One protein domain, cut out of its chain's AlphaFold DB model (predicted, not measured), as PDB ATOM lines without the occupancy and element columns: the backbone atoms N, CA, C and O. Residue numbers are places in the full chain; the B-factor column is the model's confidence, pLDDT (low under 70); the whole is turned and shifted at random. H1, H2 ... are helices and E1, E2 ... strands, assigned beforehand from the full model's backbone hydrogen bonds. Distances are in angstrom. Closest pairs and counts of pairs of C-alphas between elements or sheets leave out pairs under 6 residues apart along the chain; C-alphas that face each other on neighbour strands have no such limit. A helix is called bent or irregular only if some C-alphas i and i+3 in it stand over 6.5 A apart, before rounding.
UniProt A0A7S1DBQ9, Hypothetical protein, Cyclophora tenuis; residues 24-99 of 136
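AT A GLANCE: This is residues 24 to 99 of the 136 residues of the protein "Hypothetical protein" of Cyclophora tenuis (UniProt A0A7S1DBQ9). Two helices, H3 and H4, fold back on each other as a hairpin that opens like a V; H1 lies across one side of it, and H2 sits by its open end. The strand E1 runs beside the last part of H4, and H5 lies by itself at one end of the long axis, with the free-standing tip of the hairpin, residues 70 to 75, toward the other end. The printed part has 76 residues, with five named helices and one named strand in the order H1, E1, H2, H3, H4, H5, and is mostly helix. It is compact, with a radius of gyration of the C-alphas of 12.9 A, yet elongated in outline, spanning 40 by 24 by 23 A.

HOW THE PARTS SIT: Start at H1, residues 24 to 29, and look from it to H4, residues 74 to 88: they are close but not clearly touching, and their closest C-alphas, those of Trp 26 and Tyr 79, are 7.7 A apart. Their lines stand about perpendicular, at 87 degrees. H1 is also near H3, residues 59 to 70, with 10 pairs of C-alphas within 10 A. Next comes E1, residues 39 to 41, which pairs with no named strand; its closest C-alpha to H4 is that of Val 41, 5.4 A from that of Ala 85. H2, residues 51 to 54, only just touches H4, with 3 pairs of C-alphas within 8 A, and on H4 with residues 87 to 88 alone; the closest C-alphas, those of Gln 53 and Leu 88, are 5.4 A apart. H3 and H4 form a helical hairpin at a shallow tilt of 29 degrees, opposite ways. They touch through residues 65 to 69 and 76 to 80 alone, closest at the C-alphas of Val 69 and Asn 77, 5.8 A apart. H5, residues 94 to 99, is apart from H1, E1, H2, H3 and H4. In H1, H3 and H5 every O i to N i+4 pair is within hydrogen-bond range, in H4 9 of 11 are, and H2 is too short for such a pair.

IN THESE COORDINATES: Find C-alpha 24 at (104.558, 54.439, -15.396), where H1 begins its 8.6 A. E1 covers 6.2 A and H2 5.3 A. H3 runs 16.5 A from C-alpha 59 at (120.585, 43.478, -15.819). H4 runs 21.6 A and is neither bent nor irregular, but only just: C-alphas 82 and 85 are 6.2 A apart. H5, 8.4 A long, ends at C-alpha 99, at (90.080, 43.891, -33.091).

THE WHOLE: The two C-alphas farthest apart, those of Leu 71 and Glu 95, are 40.4 A from each other. The printed part has no cut and no long link. The mean pLDDT of the printed part is 77.1; look for values under 70 at residues 34 to 37 and 40 to 46.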
ATOM      1  N   GLY A  24     103.666  53.857 -14.390       74.00
ATOM      2  CA  GLY A  24     104.558  54.439 -15.396       74.00
ATOM      3  C   GLY A  24     105.681  55.298 -14.802       74.00
ATOM      4  O   GLY A  24     106.796  55.301 -15.322       74.00
ATOM      5  N   HIS A  25     105.431  56.012 -13.698       75.88
ATOM      6  CA  HIS A  25     106.483  56.746 -12.991       75.88
ATOM      7  C   HIS A  25     107.511  55.794 -12.368       75.88
ATOM      8  O   HIS A  25     108.713  56.004 -12.532       75.88
ATOM      9  N   TRP A  26     107.048  54.734 -11.706       79.31
ATOM     10  CA  TRP A  26     107.919  53.719 -11.117       79.31
ATOM     11  C   TRP A  26     108.730  52.962 -12.184       79.31
ATOM     12  O   TRP A  26     109.945  52.862 -12.043       79.31
ATOM     13  N   LEU A  27     108.113  52.558 -13.305       79.19
ATOM     14  CA  LEU A  27     108.796  51.908 -14.438       79.19
ATOM     15  C   LEU A  27     109.926  52.772 -15.018       79.19
ATOM     16  O   LEU A  27     111.029  52.281 -15.250       79.19
ATOM     17  N   ARG A  28     109.687  54.078 -15.194       82.12
ATOM     18  CA  ARG A  28     110.733  55.012 -15.640       82.12
ATOM     19  C   ARG A  28     111.854  55.154 -14.616       82.12
ATOM     20  O   ARG A  28     113.017  55.209 -15.001       82.12
ATOM     21  N   LYS A  29     111.518  55.206 -13.323       80.88
ATOM     22  CA  LYS A  29     112.500  55.322 -12.234       80.88
ATOM     23  C   LYS A  29     113.467  54.136 -12.211       80.88
ATOM     24  O   LYS A  29     114.653  54.342 -11.987       80.88
ATOM     25  N   ILE A  30     112.972  52.924 -12.456       80.75
ATOM     26  CA  ILE A  30     113.792  51.701 -12.487       80.75
ATOM     27  C   ILE A  30     114.459  51.449 -13.850       80.75
ATOM     28  O   ILE A  30     115.114  50.426 -14.028       80.75
ATOM     29  N   GLY A  31     114.285  52.355 -14.821       80.50
ATOM     30  CA  GLY A  31     114.854  52.225 -16.164       80.50
ATOM     31  C   GLY A  31     114.220  51.122 -17.014       80.50
ATOM     32  O   GLY A  31     114.806  50.722 -18.018       80.50
ATOM     33  N   ALA A  32     113.040  50.630 -16.635       81.69
ATOM     34  CA  ALA A  32     112.375  49.564 -17.363       81.69
ATOM     35  C   ALA A  32     111.802  50.070 -18.688       81.69
ATOM     36  O   ALA A  32     111.153  51.118 -18.756       81.69
ATOM     37  N   VAL A  33     111.994  49.278 -19.743       76.62
ATOM     38  CA  VAL A  33     111.387  49.545 -21.046       76.62
ATOM     39  C   VAL A  33     109.966  49.004 -21.012       76.62
ATOM     40  O   VAL A  33     109.743  47.796 -21.146       76.62
ATOM     41  N   ALA A  34     109.014  49.906 -20.785       69.81
ATOM     42  CA  ALA A  34     107.601  49.595 -20.906       69.81
ATOM     43  C   ALA A  34     107.250  49.315 -22.381       69.81
ATOM     44  O   ALA A  34     107.780  49.992 -23.266       69.81
ATOM     45  N   PRO A  35     106.360  48.350 -22.657       68.44
ATOM     46  CA  PRO A  35     105.774  48.193 -23.980       68.44
ATOM     47  C   PRO A  35     105.082  49.491 -24.415       68.44
ATOM     48  O   PRO A  35     104.337  50.086 -23.641       68.44
ATOM     49  N   ASP A  36     105.292  49.893 -25.662       67.75
ATOM     50  CA  ASP A  36     104.627  51.025 -26.326       67.75
ATOM     51  C   ASP A  36     103.257  50.644 -26.925       67.75
ATOM     52  O   ASP A  36     102.605  51.438 -27.601       67.75
ATOM     53  N   ARG A  37     102.824  49.401 -26.699       69.81
ATOM     54  CA  ARG A  37     101.629  48.774 -27.270       69.81
ATOM     55  C   ARG A  37     100.881  47.983 -26.199       69.81
ATOM     56  O   ARG A  37     101.446  47.628 -25.164       69.81
ATOM     57  N   PHE A  38      99.613  47.659 -26.469       70.69
ATOM     58  CA  PHE A  38      98.817  46.806 -25.583       70.69
ATOM     59  C   PHE A  38      99.511  45.464 -25.353       70.69
ATOM     60  O   PHE A  38      99.967  44.816 -26.296       70.69
ATOM     61  N   VAL A  39      99.539  45.032 -24.096       71.75
ATOM     62  CA  VAL A  39     100.052  43.722 -23.700       71.75
ATOM     63  C   VAL A  39      98.950  42.901 -23.040       71.75
ATOM     64  O   VAL A  39      98.196  43.435 -22.219       71.75
ATOM     65  N   PRO A  40      98.844  41.601 -23.361       66.62
ATOM     66  CA  PRO A  40      97.977  40.710 -22.619       66.62
ATOM     67  C   PRO A  40      98.610  40.464 -21.249       66.62
ATOM     68  O   PRO A  40      99.792  40.121 -21.152       66.62
ATOM     69  N   VAL A  41      97.830  40.628 -20.182       66.12
ATOM     70  CA  VAL A  41      98.260  40.258 -18.832       66.12
ATOM     71  C   VAL A  41      97.277  39.265 -18.224       66.12
ATOM     72  O   VAL A  41      96.058  39.434 -18.292       66.12
ATOM     73  N   CYS A  42      97.820  38.206 -17.632       62.38
ATOM     74  CA  CYS A  42      97.062  37.257 -16.829       62.38
ATOM     75  C   CYS A  42      97.242  37.638 -15.361       62.38
ATOM     76  O   CYS A  42      98.361  37.617 -14.852       62.38
ATOM     77  N   HIS A  43      96.150  37.967 -14.675       58.53
ATOM     78  CA  HIS A  43      96.165  38.168 -13.229       58.53
ATOM     79  C   HIS A  43      96.052  36.804 -12.539       58.53
ATOM     80  O   HIS A  43      94.958  36.274 -12.347       58.53
ATOM     81  N   GLY A  44      97.199  36.203 -12.234       58.88
ATOM     82  CA  GLY A  44      97.301  34.948 -11.498       58.88
ATOM     83  C   GLY A  44      98.685  34.778 -10.878       58.88
ATOM     84  O   GLY A  44      99.650  35.392 -11.321       58.88
ATOM     85  N   ASN A  45      98.793  33.902  -9.879       62.06
ATOM     86  CA  ASN A  45     100.021  33.705  -9.092       62.06
ATOM     87  C   ASN A  45     101.147  32.979  -9.857       62.06
ATOM     88  O   ASN A  45     102.156  32.590  -9.271       62.06
ATOM     89  N   SER A  46     100.975  32.700 -11.149       64.69
ATOM     90  CA  SER A  46     101.953  31.984 -11.967       64.69
ATOM     91  C   SER A  46     101.922  32.504 -13.396       64.69
ATOM     92  O   SER A  46     100.863  32.603 -14.011       64.69
ATOM     93  N   PHE A  47     103.101  32.810 -13.929       70.50
ATOM     94  CA  PHE A  47     103.297  33.286 -15.292       70.50
ATOM     95  C   PHE A  47     104.453  32.517 -15.937       70.50
ATOM     96  O   PHE A  47     105.433  32.170 -15.279       70.50
ATOM     97  N   ALA A  48     104.327  32.229 -17.232       70.88
ATOM     98  CA  ALA A  48     105.352  31.551 -18.018       70.88
ATOM     99  C   ALA A  48     105.931  32.521 -19.050       70.88
ATOM    100  O   ALA A  48     105.196  33.249 -19.715       70.88
ATOM    101  N   PHE A  49     107.252  32.515 -19.197       80.12
ATOM    102  CA  PHE A  49     107.973  33.392 -20.114       80.12
ATOM    103  C   PHE A  49     109.169  32.664 -20.725       80.12
ATOM    104  O   PHE A  49     109.760  31.753 -20.147       80.12
ATOM    105  N   ARG A  50     109.539  33.080 -21.932       80.19
ATOM    106  CA  ARG A  50     110.723  32.627 -22.656       80.19
ATOM    107  C   ARG A  50     111.942  33.406 -22.180       80.19
ATOM    108  O   ARG A  50     111.868  34.597 -21.882       80.19
ATOM    109  N   ARG A  51     113.117  32.775 -22.246       82.44
ATOM    110  CA  ARG A  51     114.404  33.434 -21.956       82.44
ATOM    111  C   ARG A  51     114.616  34.709 -22.781       82.44
ATOM    112  O   ARG A  51     115.212  35.660 -22.288       82.44
ATOM    113  N   SER A  52     114.125  34.745 -24.020       83.81
ATOM    114  CA  SER A  52     114.209  35.928 -24.882       83.81
ATOM    115  C   SER A  52     113.433  37.132 -24.340       83.81
ATOM    116  O   SER A  52     113.865  38.253 -24.571       83.81
ATOM    117  N   GLN A  53     112.339  36.920 -23.601       83.00
ATOM    118  CA  GLN A  53     111.546  37.996 -22.997       83.00
ATOM    119  C   GLN A  53     112.286  38.624 -21.810       83.00
ATOM    120  O   GLN A  53     112.375  39.842 -21.731       83.00
ATOM    121  N   ILE A  54     112.931  37.810 -20.966       84.50
ATOM    122  CA  ILE A  54     113.770  38.297 -19.850       84.50
ATOM    123  C   ILE A  54     114.902  39.192 -20.366       84.50
ATOM    124  O   ILE A  54     115.201  40.234 -19.787       84.50
ATOM    125  N   ARG A  55     115.529  38.784 -21.477       86.56
ATOM    126  CA  ARG A  55     116.672  39.485 -22.080       86.56
ATOM    127  C   ARG A  55     116.303  40.804 -22.767       86.56
ATOM    128  O   ARG A  55     117.211  41.483 -23.228       86.56
ATOM    129  N   ARG A  56     115.014  41.161 -22.856       86.69
ATOM    130  CA  ARG A  56     114.590  42.487 -23.337       86.69
ATOM    131  C   ARG A  56     114.925  43.592 -22.342       86.69
ATOM    132  O   ARG A  56     115.128  44.724 -22.757       86.69
ATOM    133  N   GLN A  57     114.974  43.258 -21.055       87.31
ATOM    134  CA  GLN A  57     115.336  44.190 -19.995       87.31
ATOM    135  C   GLN A  57     116.814  44.021 -19.639       87.31
ATOM    136  O   GLN A  57     117.365  42.916 -19.720       87.31
ATOM    137  N   SER A  58     117.464  45.116 -19.247       88.31
ATOM    138  CA  SER A  58     118.870  45.086 -18.846       88.31
ATOM    139  C   SER A  58     119.050  44.437 -17.469       88.31
ATOM    140  O   SER A  58     118.109  44.335 -16.678       88.31
ATOM    141  N   LEU A  59     120.274  44.011 -17.149       88.50
ATOM    142  CA  LEU A  59     120.585  43.478 -15.819       88.50
ATOM    143  C   LEU A  59     120.366  44.536 -14.726       88.50
ATOM    144  O   LEU A  59     119.916  44.213 -13.632       88.50
ATOM    145  N   GLU A  60     120.656  45.797 -15.031       88.38
ATOM    146  CA  GLU A  60     120.462  46.950 -14.148       88.38
ATOM    147  C   GLU A  60     118.980  47.157 -13.843       88.38
ATOM    148  O   GLU A  60     118.624  47.390 -12.692       88.38
ATOM    149  N   THR A  61     118.112  46.978 -14.843       85.75
ATOM    150  CA  THR A  61     116.654  47.026 -14.661       85.75
ATOM    151  C   THR A  61     116.204  45.943 -13.681       85.75
ATOM    152  O   THR A  61     115.463  46.217 -12.742       85.75
ATOM    153  N   TRP A  62     116.697  44.710 -13.846       87.69
ATOM    154  CA  TRP A  62     116.374  43.610 -12.933       87.69
ATOM    155  C   TRP A  62     116.874  43.855 -11.506       87.69
ATOM    156  O   TRP A  62     116.159  43.553 -10.551       87.69
ATOM    157  N   LYS A  63     118.067  44.443 -11.349       88.31
ATOM    158  CA  LYS A  63     118.589  44.857 -10.038       88.31
ATOM    159  C   LYS A  63     117.721  45.942  -9.403       88.31
ATOM    160  O   LYS A  63     117.345  45.799  -8.247       88.31
ATOM    161  N   ALA A  64     117.332  46.961 -10.166       85.81
ATOM    162  CA  ALA A  64     116.471  48.035  -9.681       85.81
ATOM    163  C   ALA A  64     115.082  47.520  -9.258       85.81
ATOM    164  O   ALA A  64     114.551  47.952  -8.237       85.81
ATOM    165  N   ILE A  65     114.515  46.553  -9.994       84.81
ATOM    166  CA  ILE A  65     113.282  45.858  -9.591       84.81
ATOM    167  C   ILE A  65     113.491  45.166  -8.242       84.81
ATOM    168  O   ILE A  65     112.724  45.414  -7.312       84.81
ATOM    169  N   TYR A  66     114.537  44.347  -8.118       86.00
ATOM    170  CA  TYR A  66     114.843  43.612  -6.889       86.00
ATOM    171  C   TYR A  66     115.017  44.540  -5.682       86.00
ATOM    172  O   TYR A  66     114.407  44.315  -4.637       86.00
ATOM    173  N   GLU A  67     115.804  45.603  -5.834       85.94
ATOM    174  CA  GLU A  67     116.022  46.608  -4.795       85.94
ATOM    175  C   GLU A  67     114.709  47.291  -4.405       85.94
ATOM    176  O   GLU A  67     114.413  47.407  -3.221       85.94
ATOM    177  N   SER A  68     113.882  47.676  -5.384       80.88
ATOM    178  CA  SER A  68     112.611  48.358  -5.115       80.88
ATOM    179  C   SER A  68     111.618  47.495  -4.329       80.88
ATOM    180  O   SER A  68     110.969  48.000  -3.418       80.88
ATOM    181  N   VAL A  69     111.538  46.195  -4.630       81.19
ATOM    182  CA  VAL A  69     110.656  45.240  -3.936       81.19
ATOM    183  C   VAL A  69     111.191  44.911  -2.539       81.19
ATOM    184  O   VAL A  69     110.430  44.717  -1.595       81.19
ATOM    185  N   SER A  70     112.515  44.911  -2.376       82.06
ATOM    186  CA  SER A  70     113.183  44.607  -1.106       82.06
ATOM    187  C   SER A  70     112.996  45.699  -0.041       82.06
ATOM    188  O   SER A  70     113.213  45.442   1.140       82.06
ATOM    189  N   LEU A  71     112.547  46.899  -0.431       78.50
ATOM    190  CA  LEU A  71     112.170  47.979   0.493       78.50
ATOM    191  C   LEU A  71     110.854  47.703   1.245       78.50
ATOM    192  O   LEU A  71     110.527  48.443   2.170       78.50
ATOM    193  N   ASN A  72     110.127  46.642   0.874       71.88
ATOM    194  CA  ASN A  72     108.895  46.177   1.515       71.88
ATOM    195  C   ASN A  72     107.794  47.253   1.628       71.88
ATOM    196  O   ASN A  72     107.001  47.267   2.568       71.88
ATOM    197  N   ASP A  73     107.756  48.157   0.649       77.75
ATOM    198  CA  ASP A  73     106.699  49.149   0.476       77.75
ATOM    199  C   ASP A  73     105.518  48.497  -0.260       77.75
ATOM    200  O   ASP A  73     105.655  48.024  -1.393       77.75
ATOM    201  N   GLU A  74     104.345  48.463   0.378       73.81
ATOM    202  CA  GLU A  74     103.134  47.834  -0.167       73.81
ATOM    203  C   GLU A  74     102.738  48.390  -1.543       73.81
ATOM    204  O   GLU A  74     102.292  47.642  -2.419       73.81
ATOM    205  N   SER A  75     102.941  49.692  -1.769       71.50
ATOM    206  CA  SER A  75     102.617  50.328  -3.048       71.50
ATOM    207  C   SER A  75     103.547  49.840  -4.159       71.50
ATOM    208  O   SER A  75     103.094  49.551  -5.271       71.50
ATOM    209  N   ILE A  76     104.832  49.662  -3.842       73.06
ATOM    210  CA  ILE A  76     105.840  49.155  -4.773       73.06
ATOM    211  C   ILE A  76     105.599  47.682  -5.072       73.06
ATOM    212  O   ILE A  76     105.692  47.290  -6.231       73.06
ATOM    213  N   ASN A  77     105.223  46.883  -4.076       71.69
ATOM    214  CA  ASN A  77     104.901  45.472  -4.279       71.69
ATOM    215  C   ASN A  77     103.723  45.296  -5.249       71.69
ATOM    216  O   ASN A  77     103.803  44.484  -6.172       71.69
ATOM    217  N   MET A  78     102.682  46.126  -5.124       74.56
ATOM    218  CA  MET A  78     101.564  46.132  -6.070       74.56
ATOM    219  C   MET A  78     102.003  46.535  -7.490       74.56
ATOM    220  O   MET A  78     101.526  45.961  -8.474       74.56
ATOM    221  N   TYR A  79     102.886  47.528  -7.630       76.81
ATOM    222  CA  TYR A  79     103.402  47.933  -8.943       76.81
ATOM    223  C   TYR A  79     104.305  46.878  -9.557       76.81
ATOM    224  O   TYR A  79     104.154  46.579 -10.741       76.81
ATOM    225  N   ALA A  80     105.171  46.272  -8.748       76.00
ATOM    226  CA  ALA A  80     106.021  45.176  -9.150       76.00
ATOM    227  C   ALA A  80     105.156  44.052  -9.713       76.00
ATOM    228  O   ALA A  80     105.274  43.768 -10.902       76.00
ATOM    229  N   GLU A  81     104.208  43.513  -8.941       72.94
ATOM    230  CA  GLU A  81     103.305  42.436  -9.372       72.94
ATOM    231  C   GLU A  81     102.633  42.735 -10.723       72.94
ATOM    232  O   GLU A  81     102.688  41.922 -11.649       72.94
ATOM    233  N   LYS A  82     102.081  43.943 -10.881       72.25
ATOM    234  CA  LYS A  82     101.415  44.374 -12.122       72.25
ATOM    235  C   LYS A  82     102.386  44.556 -13.291       72.25
ATOM    236  O   LYS A  82     102.021  44.322 -14.442       72.25
ATOM    237  N   SER A  83     103.619  44.961 -13.013       75.69
ATOM    238  CA  SER A  83     104.634  45.201 -14.036       75.69
ATOM    239  C   SER A  83     105.302  43.939 -14.569       75.69
ATOM    240  O   SER A  83     105.696  43.952 -15.729       75.69
ATOM    241  N   TRP A  84     105.391  42.843 -13.801       76.88
ATOM    242  CA  TRP A  84     105.994  41.589 -14.285       76.88
ATOM    243  C   TRP A  84     105.333  41.116 -15.574       76.88
ATOM    244  O   TRP A  84     106.017  40.810 -16.552       76.88
ATOM    245  N   ALA A  85     104.000  41.117 -15.590       72.94
ATOM    246  CA  ALA A  85     103.240  40.736 -16.767       72.94
ATOM    247  C   ALA A  85     103.514  41.701 -17.930       72.94
ATOM    248  O   ALA A  85     103.797  41.252 -19.032       72.94
ATOM    249  N   ALA A  86     103.541  43.014 -17.691       76.06
ATOM    250  CA  ALA A  86     103.828  43.979 -18.750       76.06
ATOM    251  C   ALA A  86     105.252  43.852 -19.326       76.06
ATOM    252  O   ALA A  86     105.430  43.900 -20.540       76.06
ATOM    253  N   LEU A  87     106.262  43.658 -18.476       80.81
ATOM    254  CA  LEU A  87     107.673  43.583 -18.874       80.81
ATOM    255  C   LEU A  87     108.025  42.284 -19.597       80.81
ATOM    256  O   LEU A  87     108.941  42.261 -20.422       80.81
ATOM    257  N   LEU A  88     107.323  41.201 -19.265       79.88
ATOM    258  CA  LEU A  88     107.591  39.870 -19.799       79.88
ATOM    259  C   LEU A  88     106.640  39.476 -20.929       79.88
ATOM    260  O   LEU A  88     106.974  38.573 -21.696       79.88
ATOM    261  N   SER A  89     105.490  40.135 -21.076       78.81
ATOM    262  CA  SER A  89     104.547  39.849 -22.154       78.81
ATOM    263  C   SER A  89     105.088  40.235 -23.530       78.81
ATOM    264  O   SER A  89     106.005  41.041 -23.701       78.81
ATOM    265  N   ASN A  90     104.518  39.607 -24.555       79.31
ATOM    266  CA  ASN A  90     104.688  40.082 -25.918       79.31
ATOM    267  C   ASN A  90     103.627  41.148 -26.200       79.31
ATOM    268  O   ASN A  90     102.460  40.906 -25.883       79.31
ATOM    269  N   PRO A  91     104.013  42.294 -26.780       77.88
ATOM    270  CA  PRO A  91     103.057  43.229 -27.351       77.88
ATOM    271  C   PRO A  91     102.111  42.527 -28.321       77.88
ATOM    272  O   PRO A  91     102.545  41.654 -29.074       77.88
ATOM    273  N   LEU A  92     100.841  42.921 -28.292       77.06
ATOM    274  CA  LEU A  92      99.860  42.492 -29.280       77.06
ATOM    275  C   LEU A  92     100.206  43.067 -30.660       77.06
ATOM    276  O   LEU A  92     100.730  44.181 -30.780       77.06
ATOM    277  N   HIS A  93      99.894  42.305 -31.701       79.94
ATOM    278  CA  HIS A  93      99.959  42.765 -33.081       79.94
ATOM    279  C   HIS A  93      98.849  43.782 -33.371       79.94
ATOM    280  O   HIS A  93      97.809  43.797 -32.712       79.94
ATOM    281  N   ASP A  94      99.060  44.629 -34.380       79.31
ATOM    282  CA  ASP A  94      98.132  45.719 -34.716       79.31
ATOM    283  C   ASP A  94      96.722  45.200 -35.035       79.31
ATOM    284  O   ASP A  94      95.740  45.761 -34.562       79.31
ATOM    285  N   GLU A  95      96.618  44.050 -35.707       77.94
ATOM    286  CA  GLU A  95      95.340  43.377 -35.981       77.94
ATOM    287  C   GLU A  95      94.581  43.000 -34.697       77.94
ATOM    288  O   GLU A  95      93.359  43.134 -34.617       77.94
ATOM    289  N   GLU A  96      95.299  42.553 -33.664       74.94
ATOM    290  CA  GLU A  96      94.714  42.173 -32.375       74.94
ATOM    291  C   GLU A  96      94.266  43.419 -31.599       74.94
ATOM    292  O   GLU A  96      93.202  43.422 -30.976       74.94
ATOM    293  N   ILE A  97      95.051  44.497 -31.671       76.75
ATOM    294  CA  ILE A  97      94.731  45.796 -31.066       76.75
ATOM    295  C   ILE A  97      93.489  46.400 -31.723       76.75
ATOM    296  O   ILE A  97      92.574  46.840 -31.021       76.75
ATOM    297  N   ASP A  98      93.435  46.404 -33.051       74.94
ATOM    298  CA  ASP A  98      92.304  46.923 -33.813       74.94
ATOM    299  C   ASP A  98      91.051  46.091 -33.551       74.94
ATOM    300  O   ASP A  98      89.978  46.648 -33.301       74.94
ATOM    301  N   TYR A  99      91.179  44.764 -33.487       72.62
ATOM    302  CA  TYR A  99      90.080  43.891 -33.091       72.62
ATOM    303  C   TYR A  99      89.540  44.253 -31.700       72.62
ATOM    304  O   TYR A  99      88.333  44.432 -31.536       72.62
TER     305      TYR A  99